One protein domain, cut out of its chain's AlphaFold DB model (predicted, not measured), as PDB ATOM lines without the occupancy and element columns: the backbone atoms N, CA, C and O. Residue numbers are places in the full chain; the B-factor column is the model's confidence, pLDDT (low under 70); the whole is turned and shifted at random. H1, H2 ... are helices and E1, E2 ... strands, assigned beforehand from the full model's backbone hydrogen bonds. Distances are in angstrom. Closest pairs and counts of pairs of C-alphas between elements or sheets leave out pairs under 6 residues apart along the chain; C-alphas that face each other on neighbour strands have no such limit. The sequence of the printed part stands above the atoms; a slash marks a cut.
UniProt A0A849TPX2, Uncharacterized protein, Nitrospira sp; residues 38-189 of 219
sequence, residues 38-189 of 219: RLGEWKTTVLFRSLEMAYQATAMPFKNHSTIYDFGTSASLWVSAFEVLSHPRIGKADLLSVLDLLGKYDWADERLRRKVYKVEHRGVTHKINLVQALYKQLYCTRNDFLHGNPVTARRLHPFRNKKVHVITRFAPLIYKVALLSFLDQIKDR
ATOM      1  N   ARG A  38     125.391 138.917 137.294       80.00
ATOM      2  CA  ARG A  38     125.772 138.849 138.726       80.00
ATOM      3  C   ARG A  38     125.806 140.229 139.397       80.00
ATOM      4  O   ARG A  38     126.787 140.602 140.042       80.00
ATOM      5  N   LEU A  39     124.732 141.002 139.248       77.56
ATOM      6  CA  LEU A  39     124.664 142.409 139.676       77.56
ATOM      7  C   LEU A  39     124.744 142.604 141.205       77.56
ATOM      8  O   LEU A  39     125.209 143.645 141.669       77.56
ATOM      9  N   GLY A  40     124.345 141.593 141.984       80.88
ATOM     10  CA  GLY A  40     124.393 141.608 143.451       80.88
ATOM     11  C   GLY A  40     125.753 141.247 144.062       80.88
ATOM     12  O   GLY A  40     125.893 141.236 145.285       80.88
ATOM     13  N   GLU A  41     126.770 140.929 143.251       89.31
ATOM     14  CA  GLU A  41     128.076 140.547 143.785       89.31
ATOM     15  C   GLU A  41     128.790 141.753 144.408       89.31
ATOM     16  O   GLU A  41     129.267 142.655 143.719       89.31
ATOM     17  N   TRP A  42     128.916 141.726 145.734       90.75
ATOM     18  CA  TRP A  42     129.507 142.809 146.513       90.75
ATOM     19  C   TRP A  42     130.890 143.249 145.996       90.75
ATOM     20  O   TRP A  42     131.111 144.445 145.810       90.75
ATOM     21  N   LYS A  43     131.789 142.300 145.680       91.38
ATOM     22  CA  LYS A  43     133.146 142.598 145.180       91.38
ATOM     23  C   LYS A  43     133.137 143.388 143.869       91.38
ATOM     24  O   LYS A  43     133.959 144.279 143.684       91.38
ATOM     25  N   THR A  44     132.215 143.079 142.957       91.75
ATOM     26  CA  THR A  44     132.130 143.805 141.683       91.75
ATOM     27  C   THR A  44     131.466 145.167 141.877       91.75
ATOM     28  O   THR A  44     131.887 146.138 141.256       91.75
ATOM     29  N   THR A  45     130.506 145.281 142.802       92.94
ATOM     30  CA  THR A  45     129.887 146.566 143.168       92.94
ATOM     31  C   THR A  45     130.916 147.545 143.733       92.94
ATOM     32  O   THR A  45     130.981 148.685 143.274       92.94
ATOM     33  N   VAL A  46     131.747 147.117 144.691       94.94
ATOM     34  CA  VAL A  46     132.775 148.003 145.266       94.94
ATOM     35  C   VAL A  46     133.858 148.364 144.257       94.94
ATOM     36  O   VAL A  46     134.293 149.511 144.240       94.94
ATOM     37  N   LEU A  47     134.236 147.440 143.365       95.44
ATOM     38  CA  LEU A  47     135.191 147.725 142.294       95.44
ATOM     39  C   LEU A  47     134.693 148.856 141.390       95.44
ATOM     40  O   LEU A  47     135.397 149.845 141.214       95.44
ATOM     41  N   PHE A  48     133.481 148.738 140.839       95.06
ATOM     42  CA  PHE A  48     132.968 149.742 139.904       95.06
ATOM     43  C   PHE A  48     132.652 151.075 140.580       95.06
ATOM     44  O   PHE A  48     132.961 152.118 140.014       95.06
ATOM     45  N   ARG A  49     132.140 151.061 141.818       95.25
ATOM     46  CA  ARG A  49     131.947 152.296 142.592       95.25
ATOM     47  C   ARG A  49     133.277 152.980 142.908       95.25
ATOM     48  O   ARG A  49     133.377 154.200 142.869       95.25
ATOM     49  N   SER A  50     134.313 152.204 143.216       97.31
ATOM     50  CA  SER A  50     135.654 152.743 143.431       97.31
ATOM     51  C   SER A  50     136.230 153.348 142.146       97.31
ATOM     52  O   SER A  50     136.778 154.448 142.192       97.31
ATOM     53  N   LEU A  51     136.066 152.667 141.005       96.00
ATOM     54  CA  LEU A  51     136.511 153.156 139.696       96.00
ATOM     55  C   LEU A  51     135.802 154.449 139.295       96.00
ATOM     56  O   LEU A  51     136.446 155.353 138.772       96.00
ATOM     57  N   GLU A  52     134.507 154.566 139.581       95.06
ATOM     58  CA  GLU A  52     133.750 155.801 139.380       95.06
ATOM     59  C   GLU A  52     134.347 156.960 140.195       95.06
ATOM     60  O   GLU A  52     134.620 158.026 139.648       95.06
ATOM     61  N   MET A  53     134.633 156.744 141.483       95.19
ATOM     62  CA  MET A  53     135.267 157.764 142.330       95.19
ATOM     63  C   MET A  53     136.669 158.140 141.841       95.19
ATOM     64  O   MET A  53     137.015 159.321 141.818       95.19
ATOM     65  N   ALA A  54     137.464 157.159 141.408       95.12
ATOM     66  CA  ALA A  54     138.775 157.406 140.819       95.12
ATOM     67  C   ALA A  54     138.665 158.201 139.507       95.12
ATOM     68  O   ALA A  54     139.429 159.143 139.302       95.12
ATOM     69  N   TYR A  55     137.684 157.885 138.658       93.19
ATOM     70  CA  TYR A  55     137.405 158.635 137.435       93.19
ATOM     71  C   TYR A  55     137.075 160.096 137.748       93.19
ATOM     72  O   TYR A  55     137.724 160.989 137.202       93.19
ATOM     73  N   GLN A  56     136.170 160.356 138.696       91.69
ATOM     74  CA  GLN A  56     135.859 161.723 139.134       91.69
ATOM     75  C   GLN A  56     137.098 162.442 139.692       91.69
ATOM     76  O   GLN A  56     137.339 163.605 139.370       91.69
ATOM     77  N   ALA A  57     137.935 161.743 140.466       91.31
ATOM     78  CA  ALA A  57     139.181 162.296 140.994       91.31
ATOM     79  C   ALA A  57     140.176 162.686 139.886       91.31
ATOM     80  O   ALA A  57     140.875 163.692 140.020       91.31
ATOM     81  N   THR A  58     140.246 161.903 138.802       88.19
ATOM     82  CA  THR A  58     141.098 162.197 137.633       88.19
ATOM     83  C   THR A  58     140.522 163.269 136.718       88.19
ATOM     84  O   THR A  58     141.279 164.051 136.149       88.19
ATOM     85  N   ALA A  59     139.198 163.306 136.575       84.00
ATOM     86  CA  ALA A  59     138.492 164.255 135.728       84.00
ATOM     87  C   ALA A  59     138.399 165.642 136.372       84.00
ATOM     88  O   ALA A  59     138.075 166.603 135.676       84.00
ATOM     89  N   MET A  60     138.680 165.747 137.677       78.12
ATOM     90  CA  MET A  60     138.649 167.004 138.406       78.12
ATOM     91  C   MET A  60     139.612 168.009 137.753       78.12
ATOM     92  O   MET A  60     140.833 167.843 137.817       78.12
ATOM     93  N   PRO A  61     139.086 169.072 137.128       62.03
ATOM     94  CA  PRO A  61     139.929 170.071 136.514       62.03
ATOM     95  C   PRO A  61     140.480 170.978 137.618       62.03
ATOM     96  O   PRO A  61     139.739 171.412 138.500       62.03
ATOM     97  N   PHE A  62     141.769 171.316 137.558       63.81
ATOM     98  CA  PHE A  62     142.363 172.357 138.404       63.81
ATOM     99  C   PHE A  62     141.894 173.739 137.910       63.81
ATOM    100  O   PHE A  62     142.680 174.527 137.392       63.81
ATOM    101  N   LYS A  63     140.581 173.996 137.982       48.69
ATOM    102  CA  LYS A  63     139.920 175.190 137.426       48.69
ATOM    103  C   LYS A  63     140.340 176.480 138.131       48.69
ATOM    104  O   LYS A  63     140.295 177.532 137.509       48.69
ATOM    105  N   ASN A  64     140.805 176.398 139.378       49.34
ATOM    106  CA  ASN A  64     141.156 177.562 140.184       49.34
ATOM    107  C   ASN A  64     142.671 177.682 140.397       49.34
ATOM    108  O   ASN A  64     143.123 177.767 141.531       49.34
ATOM    109  N   HIS A  65     143.487 177.659 139.338       56.78
ATOM    110  CA  HIS A  65     144.947 177.854 139.448       56.78
ATOM    111  C   HIS A  65     145.659 176.893 140.429       56.78
ATOM    112  O   HIS A  65     146.715 177.222 140.964       56.78
ATOM    113  N   SER A  66     145.118 175.688 140.654       65.81
ATOM    114  CA  SER A  66     145.614 174.749 141.675       65.81
ATOM    115  C   SER A  66     145.550 175.321 143.101       65.81
ATOM    116  O   SER A  66     146.536 175.301 143.844       65.81
ATOM    117  N   THR A  67     144.387 175.839 143.502       75.69
ATOM    118  CA  THR A  67     144.162 176.263 144.891       75.69
ATOM    119  C   THR A  67     144.205 175.079 145.857       75.69
ATOM    120  O   THR A  67     144.048 173.914 145.487       75.69
ATOM    121  N   ILE A  68     144.365 175.381 147.148       76.31
ATOM    122  CA  ILE A  68     144.302 174.386 148.227       76.31
ATOM    123  C   ILE A  68     142.973 173.604 148.200       76.31
ATOM    124  O   ILE A  68     142.971 172.404 148.470       76.31
ATOM    125  N   TYR A  69     141.867 174.247 147.808       81.19
ATOM    126  CA  TYR A  69     140.552 173.610 147.677       81.19
ATOM    127  C   TYR A  69     140.510 172.541 146.580       81.19
ATOM    128  O   TYR A  69     139.892 171.489 146.774       81.19
ATOM    129  N   ASP A  70     141.221 172.762 145.470       82.44
ATOM    130  CA  ASP A  70     141.323 171.784 144.384       82.44
ATOM    131  C   ASP A  70     142.078 170.534 144.863       82.44
ATOM    132  O   ASP A  70     141.642 169.399 144.653       82.44
ATOM    133  N   PHE A  71     143.185 170.728 145.590       84.00
ATOM    134  CA  PHE A  71     143.959 169.623 146.160       84.00
ATOM    135  C   PHE A  71     143.215 168.874 147.265       84.00
ATOM    136  O   PHE A  71     143.296 167.646 147.321       84.00
ATOM    137  N   GLY A  72     142.495 169.590 148.128       87.62
ATOM    138  CA  GLY A  72     141.692 169.006 149.201       87.62
ATOM    139  C   GLY A  72     140.549 168.145 148.671       87.62
ATOM    140  O   GLY A  72     140.383 166.996 149.092       87.62
ATOM    141  N   THR A  73     139.819 168.652 147.678       89.31
ATOM    142  CA  THR A  73     138.747 167.905 147.003       89.31
ATOM    143  C   THR A  73     139.303 166.699 146.249       89.31
ATOM    144  O   THR A  73     138.799 165.588 146.416       89.31
ATOM    145  N   SER A  74     140.399 166.869 145.498       90.56
ATOM    146  CA  SER A  74     141.059 165.760 144.796       90.56
ATOM    147  C   SER A  74     141.525 164.671 145.769       90.56
ATOM    148  O   SER A  74     141.244 163.489 145.559       90.56
ATOM    149  N   ALA A  75     142.170 165.044 146.881       92.06
ATOM    150  CA  ALA A  75     142.566 164.098 147.923       92.06
ATOM    151  C   ALA A  75     141.354 163.384 148.537       92.06
ATOM    152  O   ALA A  75     141.419 162.181 148.788       92.06
ATOM    153  N   SER A  76     140.242 164.095 148.730       93.25
ATOM    154  CA  SER A  76     139.000 163.527 149.262       93.25
ATOM    155  C   SER A  76     138.400 162.475 148.331       93.25
ATOM    156  O   SER A  76     138.067 161.378 148.788       93.25
ATOM    157  N   LEU A  77     138.333 162.756 147.027       94.75
ATOM    158  CA  LEU A  77     137.837 161.808 146.024       94.75
ATOM    159  C   LEU A  77     138.734 160.571 145.917       94.75
ATOM    160  O   LEU A  77     138.235 159.447 145.945       94.75
ATOM    161  N   TRP A  78     140.057 160.758 145.884       96.69
ATOM    162  CA  TRP A  78     140.991 159.633 145.868       96.69
ATOM    163  C   TRP A  78     140.868 158.764 147.116       96.69
ATOM    164  O   TRP A  78     140.726 157.550 146.993       96.69
ATOM    165  N   VAL A  79     140.885 159.360 148.314       96.88
ATOM    166  CA  VAL A  79     140.725 158.614 149.575       96.88
ATOM    167  C   VAL A  79     139.401 157.854 149.588       96.88
ATOM    168  O   VAL A  79     139.401 156.683 149.957       96.88
ATOM    169  N   SER A  80     138.322 158.459 149.090       96.62
ATOM    170  CA  SER A  80     137.020 157.795 148.954       96.62
ATOM    171  C   SER A  80     137.086 156.600 147.999       96.62
ATOM    172  O   SER A  80     136.567 155.533 148.319       96.62
ATOM    173  N   ALA A  81     137.775 156.727 146.860       97.69
ATOM    174  CA  ALA A  81     137.981 155.615 145.932       97.69
ATOM    175  C   ALA A  81     138.699 154.436 146.610       97.69
ATOM    176  O   ALA A  81     138.268 153.287 146.464       97.69
ATOM    177  N   PHE A  82     139.746 154.703 147.397       98.19
ATOM    178  CA  PHE A  82     140.449 153.671 148.166       98.19
ATOM    179  C   PHE A  82     139.570 153.035 149.246       98.19
ATOM    180  O   PHE A  82     139.526 151.809 149.361       98.19
ATOM    181  N   GLU A  83     138.866 153.852 150.031       97.25
ATOM    182  CA  GLU A  83     137.992 153.388 151.110       97.25
ATOM    183  C   GLU A  83     136.889 152.480 150.552       97.25
ATOM    184  O   GLU A  83     136.702 151.371 151.055       97.25
ATOM    185  N   VAL A  84     136.246 152.873 149.446       97.12
ATOM    186  CA  VAL A  84     135.257 152.037 148.747       97.12
ATOM    187  C   VAL A  84     135.865 150.705 148.303       97.12
ATOM    188  O   VAL A  84     135.261 149.662 148.550       97.12
ATOM    189  N   LEU A  85     137.060 150.712 147.698       96.88
ATOM    190  CA  LEU A  85     137.712 149.485 147.215       96.88
ATOM    191  C   LEU A  85     138.080 148.523 148.353       96.88
ATOM    192  O   LEU A  85     137.998 147.309 148.192       96.88
ATOM    193  N   SER A  86     138.493 149.068 149.500       96.25
ATOM    194  CA  SER A  86     138.940 148.299 150.671       96.25
ATOM    195  C   SER A  86     137.818 147.883 151.627       96.25
ATOM    196  O   SER A  86     138.091 147.266 152.656       96.25
ATOM    197  N   HIS A  87     136.570 148.256 151.339       94.50
ATOM    198  CA  HIS A  87     135.459 148.067 152.265       94.50
ATOM    199  C   HIS A  87     135.282 146.576 152.630       94.50
ATOM    200  O   HIS A  87     135.385 145.735 151.750       94.50
ATOM    201  N   PRO A  88     135.009 146.191 153.887       87.88
ATOM    202  CA  PRO A  88     134.942 144.772 154.278       87.88
ATOM    203  C   PRO A  88     133.565 144.090 154.101       87.88
ATOM    204  O   PRO A  88     133.290 143.088 154.756       87.88
ATOM    205  N   ARG A  89     132.685 144.587 153.215       89.31
ATOM    206  CA  ARG A  89     131.239 144.245 153.089       89.31
ATOM    207  C   ARG A  89     130.395 144.566 154.324       89.31
ATOM    208  O   ARG A  89     129.319 145.132 154.174       89.31
ATOM    209  N   ILE A  90     130.861 144.176 155.505       87.94
ATOM    210  CA  ILE A  90     130.258 144.443 156.807       87.94
ATOM    211  C   ILE A  90     131.279 145.234 157.621       87.94
ATOM    212  O   ILE A  90     132.414 144.794 157.785       87.94
ATOM    213  N   GLY A  91     130.875 146.391 158.139       87.12
ATOM    214  CA  GLY A  91     131.737 147.281 158.915       87.12
ATOM    215  C   GLY A  91     132.074 148.568 158.171       87.12
ATOM    216  O   GLY A  91     131.345 149.002 157.281       87.12
ATOM    217  N   LYS A  92     133.167 149.218 158.572       87.31
ATOM    218  CA  LYS A  92     133.620 150.486 157.987       87.31
ATOM    219  C   LYS A  92     134.949 150.269 157.274       87.31
ATOM    220  O   LYS A  92     135.791 149.523 157.760       87.31
ATOM    221  N   ALA A  93     135.116 150.930 156.133       89.00
ATOM    222  CA  ALA A  93     136.438 151.114 155.556       89.00
ATOM    223  C   ALA A  93     137.146 152.213 156.349       89.00
ATOM    224  O   ALA A  93     136.534 153.240 156.655       89.00
ATOM    225  N   ASP A  94     138.403 151.988 156.697       90.50
ATOM    226  CA  ASP A  94     139.216 152.948 157.422       90.50
ATOM    227  C   ASP A  94     140.649 152.972 156.878       90.50
ATOM    228  O   ASP A  94     140.996 152.326 155.887       90.50
ATOM    229  N   LEU A  95     141.505 153.760 157.527       94.56
ATOM    230  CA  LEU A  95     142.915 153.836 157.173       94.56
ATOM    231  C   LEU A  95     143.567 152.444 157.141       94.56
ATOM    232  O   LEU A  95     144.353 152.170 156.236       94.56
ATOM    233  N   LEU A  96     143.276 151.579 158.117       95.31
ATOM    234  CA  LEU A  96     143.918 150.273 158.215       95.31
ATOM    235  C   LEU A  96     143.424 149.320 157.125       95.31
ATOM    236  O   LEU A  96     144.255 148.605 156.568       95.31
ATOM    237  N   SER A  97     142.138 149.349 156.753       95.56
ATOM    238  CA  SER A  97     141.620 148.506 155.662       95.56
ATOM    239  C   SER A  97     142.301 148.814 154.327       95.56
ATOM    240  O   SER A  97     142.659 147.902 153.579       95.56
ATOM    241  N   VAL A  98     142.553 150.094 154.036       97.31
ATOM    242  CA  VAL A  98     143.286 150.481 152.822       97.31
ATOM    243  C   VAL A  98     144.767 150.121 152.926       97.31
ATOM    244  O   VAL A  98     145.342 149.612 151.962       97.31
ATOM    245  N   LEU A  99     145.400 150.359 154.080       97.25
ATOM    246  CA  LEU A  99     146.800 149.981 154.278       97.25
ATOM    247  C   LEU A  99     146.996 148.468 154.127       97.25
ATOM    248  O   LEU A  99     147.970 148.067 153.494       97.25
ATOM    249  N   ASP A 100     146.085 147.646 154.642       95.69
ATOM    250  CA  ASP A 100     146.101 146.192 154.458       95.69
ATOM    251  C   ASP A 100     145.996 145.811 152.974       95.69
ATOM    252  O   ASP A 100     146.843 145.076 152.463       95.69
ATOM    253  N   LEU A 101     145.034 146.391 152.243       95.94
ATOM    254  CA  LEU A 101     144.877 146.159 150.802       95.94
ATOM    255  C   LEU A 101     146.151 146.507 150.012       95.94
ATOM    256  O   LEU A 101     146.587 145.735 149.156       95.94
ATOM    257  N   LEU A 102     146.769 147.651 150.307       96.38
ATOM    258  CA  LEU A 102     148.022 148.073 149.674       96.38
ATOM    259  C   LEU A 102     149.211 147.190 150.078       96.38
ATOM    260  O   LEU A 102     150.141 147.008 149.296       96.38
ATOM    261  N   GLY A 103     149.194 146.654 151.299       94.50
ATOM    262  CA  GLY A 103     150.240 145.785 151.832       94.50
ATOM    263  C   GLY A 103     150.252 144.381 151.228       94.50
ATOM    264  O   GLY A 103     151.285 143.722 151.302       94.50
ATOM    265  N   LYS A 104     149.140 143.947 150.621       92.69
ATOM    266  CA  LYS A 104     149.011 142.659 149.920       92.69
ATOM    267  C   LYS A 104     149.706 142.622 148.561       92.69
ATOM    268  O   LYS A 104     149.891 141.539 148.021       92.69
ATOM    269  N   TYR A 105     150.076 143.775 148.002       90.94
ATOM    270  CA  TYR A 105     150.791 143.793 146.732       90.94
ATOM    271  C   TYR A 105     152.204 143.230 146.912       90.94
ATOM    272  O   TYR A 105     153.007 143.778 147.675       90.94
ATOM    273  N   ASP A 106     152.496 142.148 146.199       87.50
ATOM    274  CA  ASP A 106     153.805 141.507 146.202       87.50
ATOM    275  C   ASP A 106     154.760 142.217 145.235       87.50
ATOM    276  O   ASP A 106     154.719 141.977 144.025       87.50
ATOM    277  N   TRP A 107     155.586 143.099 145.806       87.00
ATOM    278  CA  TRP A 107     156.628 143.842 145.102       87.00
ATOM    279  C   TRP A 107     157.868 142.971 144.837       87.00
ATOM    280  O   TRP A 107     158.499 142.472 145.779       87.00
ATOM    281  N   ALA A 108     158.277 142.888 143.575       86.56
ATOM    282  CA  ALA A 108     159.602 142.488 143.128       86.56
ATOM    283  C   ALA A 108     160.693 143.476 143.586       86.56
ATOM    284  O   ALA A 108     161.747 143.036 144.050       86.56
ATOM    285  N   ASP A 109     160.450 144.798 143.530       86.88
ATOM    286  CA  ASP A 109     161.430 145.789 144.011       86.88
ATOM    287  C   ASP A 109     161.490 145.808 145.548       86.88
ATOM    288  O   ASP A 109     160.578 146.259 146.255       86.88
ATOM    289  N   GLU A 110     162.624 145.368 146.091       89.00
ATOM    290  CA  GLU A 110     162.845 145.281 147.531       89.00
ATOM    291  C   GLU A 110     162.692 146.638 148.246       89.00
ATOM    292  O   GLU A 110     162.218 146.700 149.386       89.00
ATOM    293  N   ARG A 111     163.022 147.752 147.579       90.88
ATOM    294  CA  ARG A 111     162.897 149.114 148.134       90.88
ATOM    295  C   ARG A 111     161.441 149.469 148.439       90.88
ATOM    296  O   ARG A 111     161.191 150.280 149.340       90.88
ATOM    297  N   LEU A 112     160.502 148.881 147.699       90.50
ATOM    298  CA  LEU A 112     159.059 149.056 147.870       90.50
ATOM    299  C   LEU A 112     158.435 147.983 148.754       90.50
ATOM    300  O   LEU A 112     157.438 148.264 149.416       90.50
ATOM    301  N   ARG A 113     159.055 146.804 148.853       92.19
ATOM    302  CA  ARG A 113     158.644 145.746 149.784       92.19
ATOM    303  C   ARG A 113     158.985 146.065 151.244       92.19
ATOM    304  O   ARG A 113     158.210 145.754 152.150       92.19
ATOM    305  N   ARG A 114     160.143 146.688 151.495       93.12
ATOM    306  CA  ARG A 114     160.660 146.957 152.851       93.12
ATOM    307  C   ARG A 114     159.715 147.849 153.678       93.12
ATOM    308  O   ARG A 114     159.415 148.989 153.316       93.12
ATOM    309  N   LYS A 115     159.320 147.363 154.863       93.94
ATOM    310  CA  LYS A 115     158.446 148.063 155.826       93.94
ATOM    311  C   LYS A 115     159.232 148.972 156.781       93.94
ATOM    312  O   LYS A 115     159.314 148.713 157.981       93.94
ATOM    313  N   VAL A 116     159.852 150.016 156.233       94.44
ATOM    314  CA  VAL A 116     160.716 150.951 156.990       94.44
ATOM    315  C   VAL A 116     159.965 152.121 157.627       94.44
ATOM    316  O   VAL A 116     160.512 152.808 158.486       94.44
ATOM    317  N   TYR A 117     158.723 152.370 157.217       93.94
ATOM    318  CA  TYR A 117     157.916 153.474 157.730       93.94
ATOM    319  C   TYR A 117     157.073 153.023 158.920       93.94
ATOM    320  O   TYR A 117     156.730 151.848 159.042       93.94
ATOM    321  N   LYS A 118     156.713 153.969 159.789       94.25
ATOM    322  CA  LYS A 118     155.828 153.734 160.933       94.25
ATOM    323  C   LYS A 118     154.585 154.605 160.805       94.25
ATOM    324  O   LYS A 118     154.684 155.775 160.440       94.25
ATOM    325  N   VAL A 119     153.432 154.030 161.118       93.38
ATOM    326  CA  VAL A 119     152.162 154.744 161.242       93.38
ATOM    327  C   VAL A 119     151.549 154.415 162.582       93.38
ATOM    328  O   VAL A 119     151.443 153.248 162.939       93.38
ATOM    329  N   GLU A 120     151.102 155.447 163.281       92.62
ATOM    330  CA  GLU A 120     150.269 155.290 164.461       92.62
ATOM    331  C   GLU A 120     148.789 155.384 164.074       92.62
ATOM    332  O   GLU A 120     148.374 156.261 163.294       92.62
ATOM    333  N   HIS A 121     147.993 154.455 164.590       89.06
ATOM    334  CA  HIS A 121     146.544 154.463 164.474       89.06
ATOM    335  C   HIS A 121     145.931 153.948 165.777       89.06
ATOM    336  O   HIS A 121     146.217 152.830 166.190       89.06
ATOM    337  N   ARG A 122     145.091 154.770 166.425       87.75
ATOM    338  CA  ARG A 122     144.428 154.442 167.705       87.75
ATOM    339  C   ARG A 122     145.405 153.935 168.784       87.75
ATOM    340  O   ARG A 122     145.131 152.943 169.447       87.75
ATOM    341  N   GLY A 123     146.561 154.590 168.921       88.38
ATOM    342  CA  GLY A 123     147.593 154.242 169.908       88.38
ATOM    343  C   GLY A 123     148.465 153.033 169.548       88.38
ATOM    344  O   GLY A 123     149.386 152.705 170.292       88.38
ATOM    345  N   VAL A 124     148.228 152.373 168.408       92.88
ATOM    346  CA  VAL A 124     149.029 151.229 167.948       92.88
ATOM    347  C   VAL A 124     149.936 151.647 166.795       92.88
ATOM    348  O   VAL A 124     149.509 152.296 165.838       92.88
ATOM    349  N   THR A 125     151.212 151.257 166.874       94.81
ATOM    350  CA  THR A 125     152.202 151.510 165.820       94.81
ATOM    351  C   THR A 125     152.285 150.337 164.845       94.81
ATOM    352  O   THR A 125     152.611 149.215 165.225       94.81
ATOM    353  N   HIS A 126     152.097 150.617 163.559       94.56
ATOM    354  CA  HIS A 126     152.204 149.663 162.459       94.56
ATOM    355  C   HIS A 126     153.422 149.981 161.584       94.56
ATOM    356  O   HIS A 126     153.644 151.135 161.203       94.56
ATOM    357  N   LYS A 127     154.204 148.954 161.225       96.44
ATOM    358  CA  LYS A 127     155.279 149.076 160.227       96.44
ATOM    359  C   LYS A 127     154.699 148.937 158.823       96.44
ATOM    360  O   LYS A 127     154.032 147.946 158.530       96.44
ATOM    361  N   ILE A 128     154.983 149.902 157.955       96.44
ATOM    362  CA  ILE A 128     154.419 149.991 156.608       96.44
ATOM    363  C   ILE A 128     155.496 150.270 155.552       96.44
ATOM    364  O   ILE A 128     156.594 150.748 155.856       96.44
ATOM    365  N   ASN A 129     155.185 149.949 154.302       96.12
ATOM    366  CA  ASN A 129     156.041 150.197 153.150       96.12
ATOM    367  C   ASN A 129     155.845 151.611 152.565       96.12
ATOM    368  O   ASN A 129     155.077 152.424 153.086       96.12
ATOM    369  N   LEU A 130     156.573 151.930 151.489       95.06
ATOM    370  CA  LEU A 130     156.523 153.257 150.866       95.06
ATOM    371  C   LEU A 130     155.137 153.609 150.315       95.06
ATOM    372  O   LEU A 130     154.659 154.719 150.531       95.06
ATOM    373  N   VAL A 131     154.489 152.683 149.613       95.88
ATOM    374  CA  VAL A 131     153.185 152.924 148.977       95.88
ATOM    375  C   VAL A 131     152.120 153.208 150.030       95.88
ATOM    376  O   VAL A 131     151.376 154.184 149.934       95.88
ATOM    377  N   GLN A 132     152.126 152.407 151.092       97.38
ATOM    378  CA  GLN A 132     151.315 152.606 152.284       97.38
ATOM    379  C   GLN A 132     151.589 153.972 152.942       97.38
ATOM    380  O   GLN A 132     150.655 154.681 153.323       97.38
ATOM    381  N   ALA A 133     152.854 154.389 153.035       95.81
ATOM    382  CA  ALA A 133     153.221 155.691 153.594       95.81
ATOM    383  C   ALA A 133     152.750 156.870 152.724       95.81
ATOM    384  O   ALA A 133     152.339 157.901 153.262       95.81
ATOM    385  N   LEU A 134     152.774 156.736 151.395       95.25
ATOM    386  CA  LEU A 134     152.222 157.746 150.485       95.25
ATOM    387  C   LEU A 134     150.701 157.847 150.625       95.25
ATOM    388  O   LEU A 134     150.175 158.954 150.740       95.25
ATOM    389  N   TYR A 135     150.001 156.711 150.706       96.94
ATOM    390  CA  TYR A 135     148.565 156.711 150.986       96.94
ATOM    391  C   TYR A 135     148.248 157.386 152.325       96.94
ATOM    392  O   TYR A 135     147.363 158.234 152.385       96.94
ATOM    393  N   LYS A 136     149.010 157.097 153.391       95.62
ATOM    394  CA  LYS A 136     148.829 157.771 154.686       95.62
ATOM    395  C   LYS A 136     148.944 159.290 154.559       95.62
ATOM    396  O   LYS A 136     148.171 160.004 155.190       95.62
ATOM    397  N   GLN A 137     149.892 159.793 153.769       93.56
ATOM    398  CA  GLN A 137     150.029 161.236 153.556       93.56
ATOM    399  C   GLN A 137     148.819 161.816 152.828       93.56
ATOM    400  O   GLN A 137     148.307 162.846 153.254       93.56
ATOM    401  N   LEU A 138     148.318 161.126 151.801       94.12
ATOM    402  CA  LEU A 138     147.091 161.509 151.104       94.12
ATOM    403  C   LEU A 138     145.875 161.524 152.048       94.12
ATOM    404  O   LEU A 138     145.118 162.492 152.066       94.12
ATOM    405  N   TYR A 139     145.740 160.491 152.883       94.94
ATOM    406  CA  TYR A 139     144.710 160.377 153.916       94.94
ATOM    407  C   TYR A 139     144.782 161.528 154.927       94.94
ATOM    408  O   TYR A 139     143.771 162.149 155.245       94.94
ATOM    409  N   CYS A 140     145.984 161.862 155.403       91.94
ATOM    410  CA  CYS A 140     146.192 162.997 156.294       91.94
ATOM    411  C   CYS A 140     145.833 164.333 155.630       91.94
ATOM    412  O   CYS A 140     145.192 165.152 156.274       91.94
ATOM    413  N   THR A 141     146.192 164.542 154.361       90.88
ATOM    414  CA  THR A 141     145.808 165.749 153.608       90.88
ATOM    415  C   THR A 141     144.291 165.886 153.501       90.88
ATOM    416  O   THR A 141     143.760 166.972 153.724       90.88
ATOM    417  N   ARG A 142     143.582 164.785 153.221       92.44
ATOM    418  CA  ARG A 142     142.113 164.743 153.216       92.44
ATOM    419  C   ARG A 142     141.530 165.063 154.590       92.44
ATOM    420  O   ARG A 142     140.609 165.864 154.672       92.44
ATOM    421  N   ASN A 143     142.056 164.473 155.661       92.19
ATOM    422  CA  ASN A 143     141.558 164.754 157.008       92.19
ATOM    423  C   ASN A 143     141.789 166.211 157.409       92.19
ATOM    424  O   ASN A 143     140.861 166.841 157.900       92.19
ATOM    425  N   ASP A 144     142.978 166.762 157.161       89.69
ATOM    426  CA  ASP A 144     143.245 168.173 157.445       89.69
ATOM    427  C   ASP A 144     142.253 169.071 156.696       89.69
ATOM    428  O   ASP A 144     141.631 169.933 157.305       89.69
ATOM    429  N   PHE A 145     142.035 168.804 155.405       89.75
ATOM    430  CA  PHE A 145     141.078 169.547 154.590       89.75
ATOM    431  C   PHE A 145     139.641 169.470 155.128       89.75
ATOM    432  O   PHE A 145     139.008 170.504 155.326       89.75
ATOM    433  N   LEU A 146     139.129 168.264 155.400       88.12
ATOM    434  CA  LEU A 146     137.747 168.072 155.865       88.12
ATOM    435  C   LEU A 146     137.496 168.635 157.269       88.12
ATOM    436  O   LEU A 146     136.365 168.996 157.582       88.12
ATOM    437  N   HIS A 147     138.528 168.715 158.108       88.62
ATOM    438  CA  HIS A 147     138.436 169.324 159.436       88.62
ATOM    439  C   HIS A 147     138.682 170.841 159.426       88.62
ATOM    440  O   HIS A 147     138.700 171.451 160.490       88.62
ATOM    441  N   GLY A 148     138.877 171.458 158.254       84.94
ATOM    442  CA  GLY A 148     139.162 172.892 158.142       84.94
ATOM    443  C   GLY A 148     140.560 173.283 158.634       84.94
ATOM    444  O   GLY A 148     140.838 174.465 158.828       84.94
ATOM    445  N   ASN A 149     141.458 172.311 158.824       86.31
ATOM    446  CA  ASN A 149     142.837 172.585 159.201       86.31
ATOM    447  C   ASN A 149     143.610 173.167 158.002       86.31
ATOM    448  O   ASN A 149     143.400 172.748 156.857       86.31
ATOM    449  N   PRO A 150     144.576 174.074 158.231       77.44
ATOM    450  CA  PRO A 150     145.383 174.637 157.154       77.44
ATOM    451  C   PRO A 150     146.199 173.571 156.402       77.44
ATOM    452  O   PRO A 150     147.192 173.035 156.906       77.44
ATOM    453  N   VAL A 151     145.846 173.305 155.142       79.69
ATOM    454  CA  VAL A 151     146.650 172.457 154.250       79.69
ATOM    455  C   VAL A 151     147.775 173.299 153.650       79.69
ATOM    456  O   VAL A 151     147.639 173.942 152.612       79.69
ATOM    457  N   THR A 152     148.918 173.327 154.335       77.19
ATOM    458  CA  THR A 152     150.093 174.081 153.870       77.19
ATOM    459  C   THR A 152     150.681 173.495 152.583       77.19
ATOM    460  O   THR A 152     150.630 172.285 152.356       77.19
ATOM    461  N   ALA A 153     151.373 174.316 151.782       74.12
ATOM    462  CA  ALA A 153     152.089 173.833 150.596       74.12
ATOM    463  C   ALA A 153     153.032 172.658 150.922       74.12
ATOM    464  O   ALA A 153     153.094 171.694 150.177       74.12
ATOM    465  N   ARG A 154     153.710 172.666 152.082       76.38
ATOM    466  CA  ARG A 154     154.576 171.547 152.512       76.38
ATOM    467  C   ARG A 154     153.804 170.238 152.727       76.38
ATOM    468  O   ARG A 154     154.379 169.177 152.514       76.38
ATOM    469  N   ARG A 155     152.532 170.292 153.136       81.62
ATOM    470  CA  ARG A 155     151.664 169.114 153.321       81.62
ATOM    471  C   ARG A 155     151.236 168.493 151.993       81.62
ATOM    472  O   ARG A 155     151.009 167.289 151.936       81.62
ATOM    473  N   LEU A 156     151.180 169.294 150.931       82.81
ATOM    474  CA  LEU A 156     150.829 168.833 149.592       82.81
ATOM    475  C   LEU A 156     151.933 168.014 148.922       82.81
ATOM    476  O   LEU A 156     151.650 167.391 147.909       82.81
ATOM    477  N   HIS A 157     153.156 167.971 149.459       85.94
ATOM    478  CA  HIS A 157     154.265 167.220 148.870       85.94
ATOM    479  C   HIS A 157     154.665 166.001 149.715       85.94
ATOM    480  O   HIS A 157     154.754 166.117 150.945       85.94
ATOM    481  N   PRO A 158     154.983 164.852 149.081       84.31
ATOM    482  CA  PRO A 158     155.495 163.677 149.770       84.31
ATOM    483  C   PRO A 158     156.681 164.011 150.673       84.31
ATOM    484  O   PRO A 158     157.636 164.668 150.259       84.31
ATOM    485  N   PHE A 159     156.613 163.560 151.922       86.19
ATOM    486  CA  PHE A 159     157.648 163.744 152.943       86.19
ATOM    487  C   PHE A 159     158.059 165.212 153.136       86.19
ATOM    488  O   PHE A 159     159.179 165.494 153.556       86.19
ATOM    489  N   ARG A 160     157.146 166.151 152.836       83.56
ATOM    490  CA  ARG A 160     157.374 167.605 152.874       83.56
ATOM    491  C   ARG A 160     158.463 168.095 151.906       83.56
ATOM    492  O   ARG A 160     158.956 169.213 152.064       83.56
ATOM    493  N   ASN A 161     158.816 167.300 150.893       84.31
ATOM    494  CA  ASN A 161     159.828 167.649 149.901       84.31
ATOM    495  C   ASN A 161     159.208 168.369 148.692       84.31
ATOM    496  O   ASN A 161     158.674 167.737 147.784       84.31
ATOM    497  N   LYS A 162     159.339 169.701 148.647       81.12
ATOM    498  CA  LYS A 162     158.798 170.543 147.563       81.12
ATOM    499  C   LYS A 162     159.406 170.277 146.177       81.12
ATOM    500  O   LYS A 162     158.825 170.708 145.189       81.12
ATOM    501  N   LYS A 163     160.554 169.591 146.088       81.00
ATOM    502  CA  LYS A 163     161.169 169.219 144.799       81.00
ATOM    503  C   LYS A 163     160.424 168.082 144.096       81.00
ATOM    504  O   LYS A 163     160.603 167.860 142.903       81.00
ATOM    505  N   VAL A 164     159.610 167.342 144.843       83.25
ATOM    506  CA  VAL A 164     158.811 166.223 144.346       83.25
ATOM    507  C   VAL A 164     157.429 166.739 143.951       83.25
ATOM    508  O   VAL A 164     156.936 167.710 144.514       83.25
ATOM    509  N   HIS A 165     156.765 166.085 143.001       83.62
ATOM    510  CA  HIS A 165     155.374 166.392 142.665       83.62
ATOM    511  C   HIS A 165     154.429 166.326 143.878       83.62
ATOM    512  O   HIS A 165     154.692 165.640 144.861       83.62
ATOM    513  N   VAL A 166     153.299 167.026 143.788       86.75
ATOM    514  CA  VAL A 166     152.240 166.987 144.805       86.75
ATOM    515  C   VAL A 166     151.696 165.569 145.022       86.75
ATOM    516  O   VAL A 166     151.653 164.755 144.100       86.75
ATOM    517  N   ILE A 167     151.241 165.276 146.240       88.12
ATOM    518  CA  ILE A 167     150.812 163.948 146.689       88.12
ATOM    519  C   ILE A 167     149.649 163.393 145.857       88.12
ATOM    520  O   ILE A 167     149.609 162.196 145.582       88.12
ATOM    521  N   THR A 168     148.755 164.257 145.365       88.25
ATOM    522  CA  THR A 168     147.632 163.868 144.499       88.25
ATOM    523  C   THR A 168     148.092 163.313 143.149       88.25
ATOM    524  O   THR A 168     147.410 162.459 142.591       88.25
ATOM    525  N   ARG A 169     149.283 163.684 142.647       87.38
ATOM    526  CA  ARG A 169     149.856 163.084 141.424       87.38
ATOM    527  C   ARG A 169     150.304 161.635 141.616       87.38
ATOM    528  O   ARG A 169     150.396 160.902 140.638       87.38
ATOM    529  N   PHE A 170     150.560 161.209 142.852       90.00
ATOM    530  CA  PHE A 170     150.872 159.811 143.156       90.00
ATOM    531  C   PHE A 170     149.613 158.967 143.376       90.00
ATOM    532  O   PHE A 170     149.692 157.742 143.308       90.00
ATOM    533  N   ALA A 171     148.449 159.586 143.597       93.44
ATOM    534  CA  ALA A 171     147.216 158.870 143.903       93.44
ATOM    535  C   ALA A 171     146.789 157.857 142.816       93.44
ATOM    536  O   ALA A 171     146.514 156.719 143.198       93.44
ATOM    537  N   PRO A 172     146.851 158.153 141.498       92.88
ATOM    538  CA  PRO A 172     146.579 157.150 140.463       92.88
ATOM    539  C   PRO A 172     147.522 155.938 140.516       92.88
ATOM    540  O   PRO A 172     147.095 154.807 140.294       92.88
ATOM    541  N   LEU A 173     148.806 156.153 140.834       92.06
ATOM    542  CA  LEU A 173     149.800 155.076 140.933       92.06
ATOM    543  C   LEU A 173     149.498 154.165 142.124       92.06
ATOM    544  O   LEU A 173     149.498 152.945 141.993       92.06
ATOM    545  N   ILE A 174     149.186 154.765 143.273       95.00
ATOM    546  CA  ILE A 174     148.782 154.042 144.484       95.00
ATOM    547  C   ILE A 174     147.462 153.297 144.231       95.00
ATOM    548  O   ILE A 174     147.294 152.159 144.662       95.00
ATOM    549  N   TYR A 175     146.535 153.903 143.486       96.19
ATOM    550  CA  TYR A 175     145.258 153.292 143.129       96.19
ATOM    551  C   TYR A 175     145.423 152.094 142.196       96.19
ATOM    552  O   TYR A 175     144.787 151.065 142.410       96.19
ATOM    553  N   LYS A 176     146.353 152.164 141.238       93.06
ATOM    554  CA  LYS A 176     146.734 151.010 140.415       93.06
ATOM    555  C   LYS A 176     147.218 149.840 141.277       93.06
ATOM    556  O   LYS A 176     146.796 148.713 141.040       93.06
ATOM    557  N   VAL A 177     148.044 150.098 142.294       93.12
ATOM    558  CA  VAL A 177     148.485 149.062 143.250       93.12
ATOM    559  C   VAL A 177     147.287 148.462 143.987       93.12
ATOM    560  O   VAL A 177     147.141 147.244 144.025       93.12
ATOM    561  N   ALA A 178     146.391 149.303 144.512       95.62
ATOM    562  CA  ALA A 178     145.192 148.844 145.213       95.62
ATOM    563  C   ALA A 178     144.286 147.977 144.320       95.62
ATOM    564  O   ALA A 178     143.804 146.936 144.765       95.62
ATOM    565  N   LEU A 179     144.090 148.372 143.057       94.44
ATOM    566  CA  LEU A 179     143.332 147.600 142.074       94.44
ATOM    567  C   LEU A 179     143.966 146.240 141.804       94.44
ATOM    568  O   LEU A 179     143.255 145.240 141.797       94.44
ATOM    569  N   LEU A 180     145.283 146.187 141.600       91.25
ATOM    570  CA  LEU A 180     145.981 144.926 141.358       91.25
ATOM    571  C   LEU A 180     145.840 143.984 142.560       91.25
ATOM    572  O   LEU A 180     145.413 142.847 142.373       91.25
ATOM    573  N   SER A 181     146.068 144.476 143.784       92.00
ATOM    574  CA  SER A 181     145.851 143.699 145.015       92.00
ATOM    575  C   SER A 181     144.408 143.223 145.185       92.00
ATOM    576  O   SER A 181     144.160 142.145 145.723       92.00
ATOM    577  N   PHE A 182     143.430 144.039 144.787       93.19
ATOM    578  CA  PHE A 182     142.014 143.697 144.906       93.19
ATOM    579  C   PHE A 182     141.589 142.650 143.871       93.19
ATOM    580  O   PHE A 182     140.875 141.699 144.193       93.19
ATOM    581  N   LEU A 183     142.031 142.812 142.623       90.25
ATOM    582  CA  LEU A 183     141.720 141.902 141.522       90.25
ATOM    583  C   LEU A 183     142.345 140.523 141.736       90.25
ATOM    584  O   LEU A 183     141.733 139.524 141.362       90.25
ATOM    585  N   ASP A 184     143.510 140.452 142.377       86.19
ATOM    586  CA  ASP A 184     144.138 139.185 142.752       86.19
ATOM    587  C   ASP A 184     143.231 138.347 143.673       86.19
ATOM    588  O   ASP A 184     142.916 137.194 143.385       86.19
ATOM    589  N   GLN A 185     142.599 138.992 144.660       84.69
ATOM    590  CA  GLN A 185     141.618 138.355 145.554       84.69
ATOM    591  C   GLN A 185     140.321 137.909 144.852       84.69
ATOM    592  O   GLN A 185     139.486 137.216 145.451       84.69
ATOM    593  N   ILE A 186     140.060 138.383 143.629       81.50
ATOM    594  CA  ILE A 186     138.960 137.893 142.786       81.50
ATOM    595  C   ILE A 186     139.421 136.663 141.994       81.50
ATOM    596  O   ILE A 186     138.630 135.730 141.831       81.50
ATOM    597  N   LYS A 187     140.683 136.644 141.540       71.19
ATOM    598  CA  LYS A 187     141.280 135.552 140.758       71.19
ATOM    599  C   LYS A 187     141.512 134.281 141.561       71.19
ATOM    600  O   LYS A 187     141.244 133.213 141.011       71.19
ATOM    601  N   ASP A 188     141.933 134.377 142.822       57.00
ATOM    602  CA  ASP A 188     142.250 133.212 143.673       57.00
ATOM    603  C   ASP A 188     141.079 132.231 143.840       57.00
ATOM    604  O   ASP A 188     141.271 131.054 144.119       57.00
ATOM    605  N   ARG A 189     139.838 132.671 143.594       51.38
ATOM    606  CA  ARG A 189     138.666 131.776 143.570       51.38
ATOM    607  C   ARG A 189     138.467 131.021 142.255       51.38
ATOM    608  O   ARG A 189     137.601 130.159 142.185       51.38
TER     609      ARG A 189
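AT A GLANCE: This is residues 38 to 189 of the 219 residues of an uncharacterized protein of Nitrospira sp (UniProt A0A849TPX2). What is the overall shape? Three long helices, H1, H2 and H7, run side by side, and H5 crosses H2 and H7 steeply on the side away from H1. H3 packs beside the first part of H5, and the small hairpin E1 E2 and the short H4 lie farther out. What is it made of? The printed part has 152 residues, with seven named helices and two named strands in the order H1 H2 H3 H4 E1 E2 H5 H6 H7; the two-strand sheet, E1 - E2, is antiparallel, and the class is mostly helix. The whole is compact, with a radius of gyration of the C-alphas of 15.4 A and spans of 45 by 35 by 30 A.

IN THESE COORDINATES: Where do the first elements lie? H1, residues 42 to 59, begins at C-alpha 42 (129.507, 142.809, 146.513) and is 25.6 A long; H2, residues 68 to 85, is 25.8 A long. H3 is residues 95 to 103, and H4 is residues 110 to 113. What follows? E1, residues 117 to 121, and E2, residues 124 to 128, form a hairpin. H5, residues 130 to 146, is 24.4 A long, and H6 is residues 153 to 156. H7, residues 167 to 187, is 30.5 A long and ends at C-alpha 187 (141.280, 135.552, 140.758).

HOW THE PARTS SIT: How are the long helices arranged? H1, H2 and H7 form a bundle, helices side by side; H1 and H2, a helical hairpin, touch at Ser 50 and Ala 81, their closest C-alphas, 4.5 A apart, at a shallow tilt of 16 degrees, opposite ways. H2 touches H7, closest C-alphas Ala 75 and Thr 168 at 6.1 A, with a shallow tilt of 8 degrees, the same way. What touches the bundle? Residues 72 to 79 of H2 touch H5, closest C-alphas Ser 76 and Arg 142 at 5.2 A, at a steep tilt of 58 degrees. H3 touches H5 at a shallow tilt of 25 degrees, closest C-alphas Leu 99 and Gln 132 at 5.6 A. What do backbone atoms show? N 119 and O 126 of E1 and E2 are 2.9 A apart, within hydrogen-bond range. Every O i to N i+4 pair is within range in H1, H2, H3 and H5, and 14 of 17 are in H7; H4 and H6 are too short for such a pair.

THE WHOLE: How far does it reach? The two C-alphas farthest apart, Arg 38 and Lys 163, are 47.0 A apart. Is it continuous? The printed part has no cut, and no link is long. Where is confidence low? Residues 61 to 66 and 188 to 189 have pLDDT under 70.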